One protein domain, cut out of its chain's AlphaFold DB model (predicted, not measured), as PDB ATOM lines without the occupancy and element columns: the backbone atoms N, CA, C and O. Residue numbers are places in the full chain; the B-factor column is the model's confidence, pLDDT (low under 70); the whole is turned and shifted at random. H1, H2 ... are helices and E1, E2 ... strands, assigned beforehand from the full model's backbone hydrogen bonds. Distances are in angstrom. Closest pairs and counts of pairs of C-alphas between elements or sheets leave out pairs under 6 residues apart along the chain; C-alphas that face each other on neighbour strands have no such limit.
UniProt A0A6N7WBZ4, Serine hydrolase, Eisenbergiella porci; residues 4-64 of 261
ATOM      1  N   GLU A   4     372.469 282.092 255.238       82.12
ATOM      2  CA  GLU A   4     372.256 280.665 254.979       82.12
ATOM      3  C   GLU A   4     371.782 280.417 253.540       82.12
ATOM      4  O   GLU A   4     372.196 279.454 252.892       82.12
ATOM      5  N   LYS A   5     370.943 281.315 253.004       85.12
ATOM      6  CA  LYS A   5     370.434 281.220 251.627       85.12
ATOM      7  C   LYS A   5     371.506 281.559 250.594       85.12
ATOM      8  O   LYS A   5     371.529 280.937 249.536       85.12
ATOM      9  N   ILE A   6     372.389 282.510 250.899       86.69
ATOM     10  CA  ILE A   6     373.533 282.857 250.040       86.69
ATOM     11  C   ILE A   6     374.512 281.687 249.987       86.69
ATOM     12  O   ILE A   6     374.872 281.229 248.908       86.69
ATOM     13  N   THR A   7     374.858 281.129 251.147       88.00
ATOM     14  CA  THR A   7     375.753 279.970 251.239       88.00
ATOM     15  C   THR A   7     375.188 278.768 250.472       88.00
ATOM     16  O   THR A   7     375.921 278.047 249.793       88.00
ATOM     17  N   ALA A   8     373.871 278.544 250.538       90.25
ATOM     18  CA  ALA A   8     373.211 277.503 249.752       90.25
ATOM     19  C   ALA A   8     373.268 277.775 248.235       90.25
ATOM     20  O   ALA A   8     373.477 276.840 247.460       90.25
ATOM     21  N   LEU A   9     373.115 279.035 247.813       87.62
ATOM     22  CA  LEU A   9     373.230 279.459 246.415       87.62
ATOM     23  C   LEU A   9     374.647 279.235 245.870       87.62
ATOM     24  O   LEU A   9     374.795 278.663 244.796       87.62
ATOM     25  N   GLU A  10     375.679 279.610 246.620       91.38
ATOM     26  CA  GLU A  10     377.081 279.446 246.210       91.38
ATOM     27  C   GLU A  10     377.479 277.975 246.104       91.38
ATOM     28  O   GLU A  10     378.088 277.563 245.115       91.38
ATOM     29  N   LYS A  11     377.039 277.146 247.060       90.12
ATOM     30  CA  LYS A  11     377.194 275.685 246.967       90.12
ATOM     31  C   LYS A  11     376.514 275.122 245.722       90.12
ATOM     32  O   LYS A  11     377.054 274.221 245.083       90.12
ATOM     33  N   LYS A  12     375.335 275.642 245.362       90.25
ATOM     34  CA  LYS A  12     374.621 275.231 244.149       90.25
ATOM     35  C   LYS A  12     375.356 275.672 242.881       90.25
ATOM     36  O   LYS A  12     375.480 274.866 241.967       90.25
ATOM     37  N   ILE A  13     375.894 276.892 242.843       87.94
ATOM     38  CA  ILE A  13     376.714 277.395 241.731       87.94
ATOM     39  C   ILE A  13     377.932 276.497 241.520       87.94
ATOM     40  O   ILE A  13     378.131 276.007 240.415       87.94
ATOM     41  N   GLN A  14     378.690 276.191 242.573       85.44
ATOM     42  CA  GLN A  14     379.871 275.329 242.458       85.44
ATOM     43  C   GLN A  14     379.524 273.906 241.995       85.44
ATOM     44  O   GLN A  14     380.291 273.294 241.257       85.44
ATOM     45  N   LYS A  15     378.364 273.379 242.407       90.31
ATOM     46  CA  LYS A  15     377.931 272.020 242.066       90.31
ATOM     47  C   LYS A  15     377.332 271.899 240.661       90.31
ATOM     48  O   LYS A  15     377.581 270.906 239.987       90.31
ATOM     49  N   GLU A  16     376.499 272.854 240.247       91.69
ATOM     50  CA  GLU A  16     375.655 272.750 239.042       91.69
ATOM     51  C   GLU A  16     376.073 273.715 237.919       91.69
ATOM     52  O   GLU A  16     375.790 273.457 236.751       91.69
ATOM     53  N   HIS A  17     376.772 274.801 238.249       84.12
ATOM     54  CA  HIS A  17     377.177 275.866 237.326       84.12
ATOM     55  C   HIS A  17     378.650 276.243 237.531       84.12
ATOM     56  O   HIS A  17     379.016 277.420 237.582       84.12
ATOM     57  N   GLY A  18     379.506 275.227 237.672       84.12
ATOM     58  CA  GLY A  18     380.919 275.379 238.038       84.12
ATOM     59  C   GLY A  18     381.774 276.159 237.033       84.12
ATOM     60  O   GLY A  18     382.948 276.371 237.289       84.12
ATOM     61  N   ASN A  19     381.215 276.602 235.908       85.44
ATOM     62  CA  ASN A  19     381.860 277.442 234.899       85.44
ATOM     63  C   ASN A  19     381.559 278.949 235.050       85.44
ATOM     64  O   ASN A  19     381.999 279.737 234.215       85.44
ATOM     65  N   ILE A  20     380.791 279.365 236.062       88.50
ATOM     66  CA  ILE A  20     380.538 280.787 236.340       88.50
ATOM     67  C   ILE A  20     381.832 281.442 236.837       88.50
ATOM     68  O   ILE A  20     382.434 280.961 237.787       88.50
ATOM     69  N   ALA A  21     382.260 282.538 236.210       87.38
ATOM     70  CA  ALA A  21     383.447 283.299 236.624       87.38
ATOM     71  C   ALA A  21     383.124 284.377 237.678       87.38
ATOM     72  O   ALA A  21     383.910 284.635 238.580       87.38
ATOM     73  N   GLY A  22     381.934 284.972 237.618       90.06
ATOM     74  CA  GLY A  22     381.477 285.954 238.596       90.06
ATOM     75  C   GLY A  22     379.990 286.233 238.463       90.06
ATOM     76  O   GLY A  22     379.396 286.005 237.406       90.06
ATOM     77  N   MET A  23     379.374 286.689 239.552       91.25
ATOM     78  CA  MET A  23     377.957 287.030 239.595       91.25
ATOM     79  C   MET A  23     377.733 288.256 240.474       91.25
ATOM     80  O   MET A  23     378.068 288.259 241.656       91.25
ATOM     81  N   VAL A  24     377.092 289.271 239.897       89.94
ATOM     82  CA  VAL A  24     376.680 290.498 240.582       89.94
ATOM     83  C   VAL A  24     375.170 290.641 240.425       89.94
ATOM     84  O   VAL A  24     374.627 290.445 239.337       89.94
ATOM     85  N   VAL A  25     374.479 290.990 241.507       85.75
ATOM     86  CA  VAL A  25     373.047 291.290 241.506       85.75
ATOM     87  C   VAL A  25     372.851 292.721 241.973       85.75
ATOM     88  O   VAL A  25     373.136 293.070 243.119       85.75
ATOM     89  N   LEU A  26     372.312 293.536 241.073       74.31
ATOM     90  CA  LEU A  26     371.878 294.897 241.352       74.31
ATOM     91  C   LEU A  26     370.363 294.904 241.573       74.31
ATOM     92  O   LEU A  26     369.612 294.310 240.799       74.31
ATOM     93  N   LYS A  27     369.901 295.601 242.610       76.38
ATOM     94  CA  LYS A  27     368.479 295.880 242.839       76.38
ATOM     95  C   LYS A  27     368.321 297.316 243.322       76.38
ATOM     96  O   LYS A  27     369.041 297.746 244.219       76.38
ATOM     97  N   ASP A  28     367.409 298.059 242.698       83.56
ATOM     98  CA  ASP A  28     367.154 299.478 242.996       83.56
ATOM     99  C   ASP A  28     368.431 300.345 242.926       83.56
ATOM    100  O   ASP A  28     368.657 301.236 243.742       83.56
ATOM    101  N   GLY A  29     369.306 300.037 241.960       75.50
ATOM    102  CA  GLY A  29     370.570 300.746 241.736       75.50
ATOM    103  C   GLY A  29     371.679 300.435 242.747       75.50
ATOM    104  O   GLY A  29     372.715 301.092 242.716       75.50
ATOM    105  N   ARG A  30     371.489 299.455 243.641       82.06
ATOM    106  CA  ARG A  30     372.490 299.039 244.636       82.06
ATOM    107  C   ARG A  30     372.907 297.592 244.429       82.06
ATOM    108  O   ARG A  30     372.063 296.740 244.145       82.06
ATOM    109  N   THR A  31     374.188 297.305 244.637       90.12
ATOM    110  CA  THR A  31     374.688 295.930 244.694       90.12
ATOM    111  C   THR A  31     374.132 295.262 245.938       90.12
ATOM    112  O   THR A  31     374.400 295.682 247.063       90.12
ATOM    113  N   VAL A  32     373.307 294.239 245.734       90.44
ATOM    114  CA  VAL A  32     372.742 293.432 246.820       90.44
ATOM    115  C   VAL A  32     373.464 292.099 246.978       90.44
ATOM    116  O   VAL A  32     373.315 291.477 248.020       90.44
ATOM    117  N   TYR A  33     374.244 291.671 245.982       90.94
ATOM    118  CA  TYR A  33     375.129 290.507 246.035       90.94
ATOM    119  C   TYR A  33     376.236 290.643 244.985       90.94
ATOM    120  O   TYR A  33     375.960 291.089 243.873       90.94
ATOM    121  N   GLU A  34     377.450 290.225 245.320       93.12
ATOM    122  CA  GLU A  34     378.603 290.190 244.422       93.12
ATOM    123  C   GLU A  34     379.572 289.119 244.918       93.12
ATOM    124  O   GLU A  34     379.953 289.127 246.089       93.12
ATOM    125  N   ASN A  35     379.923 288.170 244.051       92.19
ATOM    126  CA  ASN A  35     380.974 287.199 244.328       92.19
ATOM    127  C   ASN A  35     381.589 286.669 243.025       92.19
ATOM    128  O   ASN A  35     380.945 286.665 241.969       92.19
ATOM    129  N   TYR A  36     382.825 286.190 243.125       92.69
ATOM    130  CA  TYR A  36     383.636 285.715 242.011       92.69
ATOM    131  C   TYR A  36     384.145 284.302 242.280       92.69
ATOM    132  O   TYR A  36     384.385 283.905 243.421       92.69
ATOM    133  N   PHE A  37     384.268 283.509 241.221       89.56
ATOM    134  CA  PHE A  37     384.549 282.081 241.306       89.56
ATOM    135  C   PHE A  37     385.618 281.694 240.283       89.56
ATOM    136  O   PHE A  37     385.972 282.471 239.401       89.56
ATOM    137  N   ASN A  38     386.144 280.472 240.390       86.94
ATOM    138  CA  ASN A  38     387.134 279.930 239.449       86.94
ATOM    139  C   ASN A  38     388.431 280.753 239.324       86.94
ATOM    140  O   ASN A  38     389.085 280.726 238.286       86.94
ATOM    141  N   GLY A  39     388.823 281.448 240.397       88.31
ATOM    142  CA  GLY A  39     390.055 282.239 240.443       88.31
ATOM    143  C   GLY A  39     389.957 283.607 239.769       88.31
ATOM    144  O   GLY A  39     390.966 284.301 239.718       88.31
ATOM    145  N   CYS A  40     388.773 283.997 239.285       89.94
ATOM    146  CA  CYS A  40     388.521 285.342 238.787       89.94
ATOM    147  C   CYS A  40     388.298 286.318 239.950       89.94
ATOM    148  O   CYS A  40     387.689 285.964 240.962       89.94
ATOM    149  N   GLY A  41     388.778 287.544 239.790       90.19
ATOM    150  CA  GLY A  41     388.483 288.694 240.634       90.19
ATOM    151  C   GLY A  41     387.546 289.693 239.953       90.19
ATOM    152  O   GLY A  41     387.088 289.485 238.830       90.19
ATOM    153  N   ALA A  42     387.282 290.804 240.642       87.81
ATOM    154  CA  ALA A  42     386.382 291.855 240.164       87.81
ATOM    155  C   ALA A  42     386.851 292.558 238.882       87.81
ATOM    156  O   ALA A  42     386.018 293.015 238.100       87.81
ATOM    157  N   ASP A  43     388.164 292.597 238.657       89.81
ATOM    158  CA  ASP A  43     388.788 293.298 237.532       89.81
ATOM    159  C   ASP A  43     389.073 292.386 236.324       89.81
ATOM    160  O   ASP A  43     389.513 292.856 235.272       89.81
ATOM    161  N   ASP A  44     388.820 291.079 236.442       84.00
ATOM    162  CA  ASP A  44     389.081 290.128 235.364       84.00
ATOM    163  C   ASP A  44     387.988 290.179 234.288       84.00
ATOM    164  O   ASP A  44     386.786 290.172 234.565       84.00
ATOM    165  N   THR A  45     388.405 290.177 233.020       84.75
ATOM    166  CA  THR A  45     387.491 290.232 231.870       84.75
ATOM    167  C   THR A  45     387.316 288.859 231.230       84.75
ATOM    168  O   THR A  45     388.263 288.088 231.081       84.75
ATOM    169  N   ILE A  46     386.084 288.547 230.821       80.31
ATOM    170  CA  ILE A  46     385.738 287.278 230.172       80.31
ATOM    171  C   ILE A  46     385.033 287.528 228.842       80.31
ATOM    172  O   ILE A  46     384.292 288.496 228.674       80.31
ATOM    173  N   HIS A  47     385.237 286.636 227.878       77.75
ATOM    174  CA  HIS A  47     384.576 286.733 226.584       77.75
ATOM    175  C   HIS A  47     383.065 286.468 226.719       77.75
ATOM    176  O   HIS A  47     382.646 285.371 227.083       77.75
ATOM    177  N   VAL A  48     382.230 287.457 226.383       76.62
ATOM    178  CA  VAL A  48     380.770 287.417 226.623       76.62
ATOM    179  C   VAL A  48     379.934 286.867 225.451       76.62
ATOM    180  O   VAL A  48     378.707 286.787 225.530       76.62
ATOM    181  N   PHE A  49     380.583 286.458 224.354       79.31
ATOM    182  CA  PHE A  49     379.963 285.836 223.174       79.31
ATOM    183  C   PHE A  49     378.719 286.585 222.664       79.31
ATOM    184  O   PHE A  49     378.800 287.721 222.215       79.31
ATOM    185  N   SER A  50     377.545 285.952 222.671       54.28
ATOM    186  CA  SER A  50     376.345 286.518 222.054       54.28
ATOM    187  C   SER A  50     375.735 287.693 222.823       54.28
ATOM    188  O   SER A  50     374.905 288.383 222.237       54.28
ATOM    189  N   VAL A  51     376.184 287.993 224.050       60.31
ATOM    190  CA  VAL A  51     375.847 289.257 224.741       60.31
ATOM    191  C   VAL A  51     376.278 290.465 223.901       60.31
ATOM    192  O   VAL A  51     375.569 291.470 223.856       60.31
ATOM    193  N   THR A  52     377.364 290.328 223.130       55.19
ATOM    194  CA  THR A  52     377.832 291.346 222.183       55.19
ATOM    195  C   THR A  52     376.745 291.763 221.190       55.19
ATOM    196  O   THR A  52     376.671 292.936 220.851       55.19
ATOM    197  N   LYS A  53     375.844 290.860 220.764       59.91
ATOM    198  CA  LYS A  53     374.761 291.195 219.815       59.91
ATOM    199  C   LYS A  53     373.766 292.193 220.400       59.91
ATOM    200  O   LYS A  53     373.308 293.069 219.682       59.91
ATOM    201  N   SER A  54     373.452 292.090 221.690       49.19
ATOM    202  CA  SER A  54     372.544 293.025 222.361       49.19
ATOM    203  C   SER A  54     373.192 294.396 222.551       49.19
ATOM    204  O   SER A  54     372.532 295.410 222.351       49.19
ATOM    205  N   ILE A  55     374.492 294.432 222.858       60.78
ATOM    206  CA  ILE A  55     375.265 295.683 222.933       60.78
ATOM    207  C   ILE A  55     375.335 296.337 221.546       60.78
ATOM    208  O   ILE A  55     375.016 297.513 221.405       60.78
ATOM    209  N   VAL A  56     375.643 295.564 220.501       49.38
ATOM    210  CA  VAL A  56     375.621 296.036 219.107       49.38
ATOM    211  C   VAL A  56     374.216 296.460 218.682       49.38
ATOM    212  O   VAL A  56     374.084 297.450 217.982       49.38
ATOM    213  N   SER A  57     373.153 295.791 219.131       47.97
ATOM    214  CA  SER A  57     371.775 296.210 218.853       47.97
ATOM    215  C   SER A  57     371.417 297.543 219.512       47.97
ATOM    216  O   SER A  57     370.604 298.270 218.954       47.97
ATOM    217  N   ILE A  58     371.990 297.874 220.673       56.28
ATOM    218  CA  ILE A  58     371.854 299.204 221.286       56.28
ATOM    219  C   ILE A  58     372.613 300.237 220.446       56.28
ATOM    220  O   ILE A  58     372.073 301.302 220.166       56.28
ATOM    221  N   LEU A  59     373.816 299.900 219.976       45.56
ATOM    222  CA  LEU A  59     374.596 300.753 219.073       45.56
ATOM    223  C   LEU A  59     373.889 300.958 217.716       45.56
ATOM    224  O   LEU A  59     373.819 302.074 217.227       45.56
ATOM    225  N   ALA A  60     373.247 299.931 217.163       48.19
ATOM    226  CA  ALA A  60     372.439 300.018 215.945       48.19
ATOM    227  C   ALA A  60     371.073 300.696 216.177       48.19
ATOM    228  O   ALA A  60     370.492 301.291 215.276       48.19
ATOM    229  N   ALA A  61     370.527 300.651 217.395       46.19
ATOM    230  CA  ALA A  61     369.382 301.484 217.757       46.19
ATOM    231  C   ALA A  61     369.779 302.965 217.876       46.19
ATOM    232  O   ALA A  61     368.925 303.831 217.717       46.19
ATOM    233  N   LEU A  62     371.061 303.263 218.099       46.34
ATOM    234  CA  LEU A  62     371.613 304.595 217.872       46.34
ATOM    235  C   LEU A  62     371.813 304.861 216.363       46.34
ATOM    236  O   LEU A  62     371.589 305.985 215.951       46.34
ATOM    237  N   ASP A  63     372.041 303.868 215.491       43.03
ATOM    238  CA  ASP A  63     371.970 304.061 214.016       43.03
ATOM    239  C   ASP A  63     370.568 304.464 213.495       43.03
ATOM    240  O   ASP A  63     370.417 304.895 212.351       43.03
ATOM    241  N   LEU A  64     369.520 304.436 214.332       49.62
ATOM    242  CA  LEU A  64     368.221 305.068 214.041       49.62
ATOM    243  C   LEU A  64     368.270 306.611 214.042       49.62
ATOM    244  O   LEU A  64     367.211 307.241 213.965       49.62
TER     245      LEU A  64
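This is residues 4 to 64 of the 261 residues of the protein "Serine hydrolase" of Eisenbergiella porci (UniProt A0A6N7WBZ4). A two-stranded hairpin, E1 and E2, forms the middle of an elongated, loosely built shape, with helix H1 to one side of it and helix H2 sticking out far from it at the end of a long link. Residues 47 to 64 stand free, of which 51 to 64 belong to H2. The printed part has 61 residues, with two named helices and two named strands in the order H1, E1, E2, H2; the sheet, in the order E1, E2, is antiparallel, and the class is mixed, helices and strands. The whole is loose, with a radius of gyration of the C-alphas of 15.1 A, and spans 48 by 27 by 22 A.

E1, residues 22 to 27, and E2, residues 30 to 36, are antiparallel neighbours and form a hairpin, with 171 degrees between their directions. N 25 and O 33 are 2.8 A apart and N 35 and O 23 are 3.0 A apart, both within hydrogen-bond range. The C-alphas of Gly 22 and Tyr 36, which face each other, are 4.0 A apart. H1, residues 4 to 16, is apart from E2. H2, residues 51 to 64, is apart from both H1 and E1. In H1 and H2 every O i to N i+4 pair is within hydrogen-bond range.

E1 measures 16.9 A from first to last C-alpha and begins at C-alpha 22 (381.477, 285.954, 238.596). E2 measures 17.6 A. H1 measures 18.1 A and begins at C-alpha 4 (372.256, 280.665, 254.979). H2 measures 20.6 A and ends at C-alpha 64 (368.221, 305.068, 214.041).

The C-alphas of Glu 4 and Leu 64, the two farthest apart, are 47.8 A from each other. The printed part has no cut. The links from H1 to E1 and from E1 to E2 are tight; the link from E2 to H2, residues 37 to 50, is long. Without the stretch that stands free, the body has 43 residues and spans 29 by 28 by 12 A. The mean pLDDT of the printed part is 77.9; residues 50 to 64 are under 70, and the mean of H2 is 51.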